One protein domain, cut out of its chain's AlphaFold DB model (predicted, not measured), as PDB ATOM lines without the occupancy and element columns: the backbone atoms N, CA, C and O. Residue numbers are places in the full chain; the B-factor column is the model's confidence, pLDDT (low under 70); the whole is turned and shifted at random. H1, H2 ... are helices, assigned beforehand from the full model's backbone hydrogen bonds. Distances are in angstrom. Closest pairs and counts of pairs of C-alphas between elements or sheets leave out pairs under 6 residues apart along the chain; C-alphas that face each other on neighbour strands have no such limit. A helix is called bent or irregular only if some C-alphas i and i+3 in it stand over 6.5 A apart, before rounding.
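What this domain is: This is residues 60 to 104 of the 109 residues of the protein "Telomere recombination" of Candidatus Kentron sp. TUN (UniProt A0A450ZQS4). You will find little regular structure here: two short helices, H1 and H2, set at a steep tilt, then a long stretch without named elements, residues 81 to 104, which loops beyond H2 and runs back along the long axis to the far end. The printed part has 45 residues, with H1 before H2 and no named strand; its class is all helix, though only 14 residues are in named elements. It is elongated, 31 by 19 by 16 A, and only just compact, close to loose, with a radius of gyration of the C-alphas of 11.0 A.

Where its parts are: Find C-alpha 62 at (-110.647, 7.532, 180.612); from there H1, residues 62 to 68, runs 10.6 A. It is irregular, but only just: C-alphas 63 and 66 are 6.9 A apart. H2, residues 74 to 80, runs 9.8 A to C-alpha 80 at (-108.121, 8.456, 174.410).

How they stand to each other: H1 and H2 are close but not clearly touching; their closest C-alphas, Ala 62 and Leu 80, are 6.8 A apart. They run opposite ways at a steep tilt of 58 degrees. In H2 every O i to N i+4 pair is within hydrogen-bond range; in H1 0 of 3 are, beside 3 of 4 O i to N i+3 pairs.

The domain as a whole: The C-alphas farthest apart, Pro 83 and Leu 104, are 31.8 A apart. The printed part has no cut, and the link from H1 to H2 is tight. Residues 95 to 104 have pLDDT under 70.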
ATOM      1  N   ASP A  60    -113.969   1.729 182.807       85.56
ATOM      2  CA  ASP A  60    -115.243   2.190 182.235       85.56
ATOM      3  C   ASP A  60    -115.139   3.577 181.576       85.56
ATOM      4  O   ASP A  60    -115.993   3.969 180.785       85.56
ATOM      5  N   SER A  61    -114.095   4.337 181.912       84.62
ATOM      6  CA  SER A  61    -113.891   5.701 181.453       84.62
ATOM      7  C   SER A  61    -112.428   6.111 181.560       84.62
ATOM      8  O   SER A  61    -111.758   5.839 182.561       84.62
ATOM      9  N   ALA A  62    -111.961   6.888 180.580       82.88
ATOM     10  CA  ALA A  62    -110.647   7.532 180.612       82.88
ATOM     11  C   ALA A  62    -110.448   8.409 181.866       82.88
ATOM     12  O   ALA A  62    -109.330   8.548 182.356       82.88
ATOM     13  N   LYS A  63    -111.536   8.930 182.457       83.50
ATOM     14  CA  LYS A  63    -111.499   9.722 183.699       83.50
ATOM     15  C   LYS A  63    -110.963   8.943 184.907       83.50
ATOM     16  O   LYS A  63    -110.533   9.566 185.872       83.50
ATOM     17  N   ARG A  64    -110.980   7.603 184.873       82.50
ATOM     18  CA  ARG A  64    -110.437   6.753 185.947       82.50
ATOM     19  C   ARG A  64    -108.945   6.460 185.807       82.50
ATOM     20  O   ARG A  64    -108.330   6.042 186.783       82.50
ATOM     21  N   LEU A  65    -108.345   6.694 184.639       83.19
ATOM     22  CA  LEU A  65    -106.927   6.407 184.400       83.19
ATOM     23  C   LEU A  65    -105.978   7.144 185.367       83.19
ATOM     24  O   LEU A  65    -105.047   6.501 185.855       83.19
ATOM     25  N   PRO A  66    -106.213   8.418 185.752       81.00
ATOM     26  CA  PRO A  66    -105.375   9.085 186.754       81.00
ATOM     27  C   PRO A  66    -105.382   8.389 188.123       81.00
ATOM     28  O   PRO A  66    -104.364   8.371 188.813       81.00
ATOM     29  N   ALA A  67    -106.499   7.759 188.513       80.38
ATOM     30  CA  ALA A  67    -106.592   7.009 189.770       80.38
ATOM     31  C   ALA A  67    -105.710   5.747 189.771       80.38
ATOM     32  O   ALA A  67    -105.354   5.244 190.836       80.38
ATOM     33  N   LEU A  68    -105.300   5.271 188.589       79.12
ATOM     34  CA  LEU A  68    -104.330   4.186 188.439       79.12
ATOM     35  C   LEU A  68    -102.878   4.632 188.701       79.12
ATOM     36  O   LEU A  68    -101.982   3.794 188.794       79.12
ATOM     37  N   GLY A  69    -102.641   5.939 188.879       78.38
ATOM     38  CA  GLY A  69    -101.305   6.511 189.057       78.38
ATOM     39  C   GLY A  69    -100.508   6.618 187.757       78.38
ATOM     40  O   GLY A  69     -99.289   6.727 187.799       78.38
ATOM     41  N   LEU A  70    -101.179   6.567 186.604       77.81
ATOM     42  CA  LEU A  70    -100.536   6.631 185.293       77.81
ATOM     43  C   LEU A  70    -100.344   8.094 184.875       77.81
ATOM     44  O   LEU A  70    -101.286   8.888 184.916       77.81
ATOM     45  N   ALA A  71     -99.133   8.448 184.451       78.50
ATOM     46  CA  ALA A  71     -98.806   9.789 183.976       78.50
ATOM     47  C   ALA A  71     -99.122   9.931 182.480       78.50
ATOM     48  O   ALA A  71     -98.236   9.787 181.655       78.50
ATOM     49  N   ILE A  72    -100.373  10.200 182.109       83.25
ATOM     50  CA  ILE A  72    -100.822  10.178 180.704       83.25
ATOM     51  C   ILE A  72    -100.131  11.274 179.873       83.25
ATOM     52  O   ILE A  72    -100.362  12.463 180.080       83.25
ATOM     53  N   GLY A  73     -99.303  10.863 178.909       86.62
ATOM     54  CA  GLY A  73     -98.670  11.768 177.947       86.62
ATOM     55  C   GLY A  73     -99.629  12.242 176.849       86.62
ATOM     56  O   GLY A  73    -100.683  11.648 176.619       86.62
ATOM     57  N   GLU A  74     -99.228  13.278 176.114       90.38
ATOM     58  CA  GLU A  74    -100.052  13.917 175.078       90.38
ATOM     59  C   GLU A  74    -100.530  12.935 173.995       90.38
ATOM     60  O   GLU A  74    -101.716  12.887 173.681       90.38
ATOM     61  N   ALA A  75     -99.643  12.072 173.489       90.19
ATOM     62  CA  ALA A  75    -100.005  11.071 172.482       90.19
ATOM     63  C   ALA A  75    -101.084  10.090 172.982       90.19
ATOM     64  O   ALA A  75    -102.024   9.768 172.253       90.19
ATOM     65  N   ALA A  76    -100.984   9.648 174.240       89.56
ATOM     66  CA  ALA A  76    -101.992   8.788 174.852       89.56
ATOM     67  C   ALA A  76    -103.319   9.539 175.031       89.56
ATOM     68  O   ALA A  76    -104.377   8.980 174.755       89.56
ATOM     69  N   GLN A  77    -103.273  10.819 175.408       90.19
ATOM     70  CA  GLN A  77    -104.464  11.660 175.516       90.19
ATOM     71  C   GLN A  77    -105.171  11.848 174.164       90.19
ATOM     72  O   GLN A  77    -106.398  11.760 174.104       90.19
ATOM     73  N   CYS A  78    -104.422  12.040 173.075       92.38
ATOM     74  CA  CYS A  78    -104.970  12.108 171.718       92.38
ATOM     75  C   CYS A  78    -105.698  10.815 171.329       92.38
ATOM     76  O   CYS A  78    -106.807  10.869 170.802       92.38
ATOM     77  N   LEU A  79    -105.113   9.654 171.638       91.50
ATOM     78  CA  LEU A  79    -105.744   8.357 171.378       91.50
ATOM     79  C   LEU A  79    -107.002   8.145 172.229       91.50
ATOM     80  O   LEU A  79    -108.015   7.680 171.709       91.50
ATOM     81  N   LEU A  80    -106.968   8.534 173.506       90.44
ATOM     82  CA  LEU A  80    -108.121   8.456 174.410       90.44
ATOM     83  C   LEU A  80    -109.290   9.348 173.968       90.44
ATOM     84  O   LEU A  80    -110.436   9.019 174.256       90.44
ATOM     85  N   ASN A  81    -109.004  10.448 173.267       91.56
ATOM     86  CA  ASN A  81    -110.002  11.362 172.708       91.56
ATOM     87  C   ASN A  81    -110.422  11.000 171.269       91.56
ATOM     88  O   ASN A  81    -111.201  11.728 170.654       91.56
ATOM     89  N   SER A  82    -109.886   9.916 170.704       92.00
ATOM     90  CA  SER A  82    -110.180   9.490 169.336       92.00
ATOM     91  C   SER A  82    -111.453   8.630 169.258       92.00
ATOM     92  O   SER A  82    -111.876   8.063 170.266       92.00
ATOM     93  N   PRO A  83    -112.027   8.427 168.055       92.06
ATOM     94  CA  PRO A  83    -113.167   7.525 167.850       92.06
ATOM     95  C   PRO A  83    -112.898   6.049 168.186       92.06
ATOM     96  O   PRO A  83    -113.821   5.242 168.154       92.06
ATOM     97  N   LEU A  84    -111.646   5.678 168.482       86.19
ATOM     98  CA  LEU A  84    -111.276   4.324 168.902       86.19
ATOM     99  C   LEU A  84    -111.696   4.019 170.350       86.19
ATOM    100  O   LEU A  84    -111.597   2.868 170.772       86.19
ATOM    101  N   VAL A  85    -112.121   5.033 171.117       87.12
ATOM    102  CA  VAL A  85    -112.520   4.909 172.523       87.12
ATOM    103  C   VAL A  85    -113.956   5.421 172.709       87.12
ATOM    104  O   VAL A  85    -114.233   6.572 172.376       87.12
ATOM    105  N   PRO A  86    -114.871   4.618 173.290       83.12
ATOM    106  CA  PRO A  86    -114.683   3.234 173.736       83.12
ATOM    107  C   PRO A  86    -114.542   2.259 172.554       83.12
ATOM    108  O   PRO A  86    -115.269   2.358 171.570       83.12
ATOM    109  N   GLY A  87    -113.624   1.296 172.661       79.81
ATOM    110  CA  GLY A  87    -113.360   0.324 171.599       79.81
ATOM    111  C   GLY A  87    -112.157  -0.571 171.896       79.81
ATOM    112  O   GLY A  87    -111.627  -0.563 173.008       79.81
ATOM    113  N   ALA A  88    -111.720  -1.338 170.895       80.44
ATOM    114  CA  ALA A  88    -110.646  -2.333 170.984       80.44
ATOM    115  C   ALA A  88    -109.225  -1.722 171.065       80.44
ATOM    116  O   ALA A  88    -108.278  -2.219 170.453       80.44
ATOM    117  N   LEU A  89    -109.062  -0.624 171.808       86.62
ATOM    118  CA  LEU A  89    -107.782   0.043 172.018       86.62
ATOM    119  C   LEU A  89    -107.152  -0.416 173.339       86.62
ATOM    120  O   LEU A  89    -107.736  -0.265 174.409       86.62
ATOM    121  N   THR A  90    -105.920  -0.920 173.271       87.50
ATOM    122  CA  THR A  90    -105.080  -1.187 174.448       87.50
ATOM    123  C   THR A  90    -103.830  -0.322 174.372       87.50
ATOM    124  O   THR A  90    -103.104  -0.375 173.382       87.50
ATOM    125  N   LEU A  91    -103.573   0.470 175.415       87.81
ATOM    126  CA  LEU A  91    -102.395   1.332 175.503       87.81
ATOM    127  C   LEU A  91    -101.341   0.679 176.412       87.81
ATOM    128  O   LEU A  91    -101.647   0.411 177.578       87.81
ATOM    129  N   PRO A  92    -100.118   0.407 175.920       84.75
ATOM    130  CA  PRO A  92     -99.038  -0.057 176.778       84.75
ATOM    131  C   PRO A  92     -98.572   1.077 177.695       84.75
ATOM    132  O   PRO A  92     -98.577   2.248 177.314       84.75
ATOM    133  N   TRP A  93     -98.147   0.717 178.903       78.19
ATOM    134  CA  TRP A  93     -97.625   1.662 179.882       78.19
ATOM    135  C   TRP A  93     -96.431   1.066 180.621       78.19
ATOM    136  O   TRP A  93     -96.393  -0.147 180.844       78.19
ATOM    137  N   ASP A  94     -95.485   1.912 181.032       71.62
ATOM    138  CA  ASP A  94     -94.416   1.480 181.929       71.62
ATOM    139  C   ASP A  94     -94.966   1.298 183.350       71.62
ATOM    140  O   ASP A  94     -95.363   2.237 184.041       71.62
ATOM    141  N   SER A  95     -94.993   0.046 183.791       60.88
ATOM    142  CA  SER A  95     -95.491  -0.369 185.099       60.88
ATOM    143  C   SER A  95     -94.654   0.129 186.284       60.88
ATOM    144  O   SER A  95     -95.129   0.021 187.414       60.88
ATOM    145  N   SER A  96     -93.457   0.686 186.060       58.94
ATOM    146  CA  SER A  96     -92.590   1.229 187.121       58.94
ATOM    147  C   SER A  96     -93.255   2.340 187.953       58.94
ATOM    148  O   SER A  96     -92.915   2.521 189.121       58.94
ATOM    149  N   SER A  97     -94.252   3.035 187.388       51.44
ATOM    150  CA  SER A  97     -94.977   4.137 188.033       51.44
ATOM    151  C   SER A  97     -96.423   3.806 188.442       51.44
ATOM    152  O   SER A  97     -97.133   4.684 188.930       51.44
ATOM    153  N   SER A  98     -96.905   2.580 188.210       56.94
ATOM    154  CA  SER A  98     -98.303   2.210 188.479       56.94
ATOM    155  C   SER A  98     -98.514   1.844 189.950       56.94
ATOM    156  O   SER A  98     -97.745   1.072 190.522       56.94
ATOM    157  N   ARG A  99     -99.612   2.318 190.562       53.31
ATOM    158  CA  ARG A  99    -100.012   1.876 191.920       53.31
ATOM    159  C   ARG A  99    -100.482   0.423 191.951       53.31
ATOM    160  O   ARG A  99    -100.561  -0.187 193.013       53.31
ATOM    161  N   PHE A 100    -100.813  -0.123 190.787       55.12
ATOM    162  CA  PHE A 100    -101.261  -1.491 190.619       55.12
ATOM    163  C   PHE A 100    -100.055  -2.349 190.248       55.12
ATOM    164  O   PHE A 100     -99.676  -2.425 189.081       55.12
ATOM    165  N   GLN A 101     -99.466  -3.016 191.244       49.50
ATOM    166  CA  GLN A 101     -98.469  -4.071 191.035       49.50
ATOM    167  C   GLN A 101     -99.150  -5.354 190.535       49.50
ATOM    168  O   GLN A 101     -99.078  -6.415 191.152       49.50
ATOM    169  N   VAL A 102     -99.859  -5.273 189.414       45.91
ATOM    170  CA  VAL A 102    -100.433  -6.450 188.761       45.91
ATOM    171  C   VAL A 102     -99.316  -7.072 187.923       45.91
ATOM    172  O   VAL A 102     -99.172  -6.769 186.744       45.91
ATOM    173  N   GLY A 103     -98.487  -7.910 188.555       42.88
ATOM    174  CA  GLY A 103     -97.522  -8.774 187.860       42.88
ATOM    175  C   GLY A 103     -96.052  -8.341 187.844       42.88
ATOM    176  O   GLY A 103     -95.253  -9.000 187.193       42.88
ATOM    177  N   LEU A 104     -95.634  -7.311 188.586       32.94
ATOM    178  CA  LEU A 104     -94.203  -7.036 188.781       32.94
ATOM    179  C   LEU A 104     -93.663  -7.776 190.010       32.94
ATOM    180  O   LEU A 104     -93.356  -7.170 191.033       32.94
TER     181      LEU A 104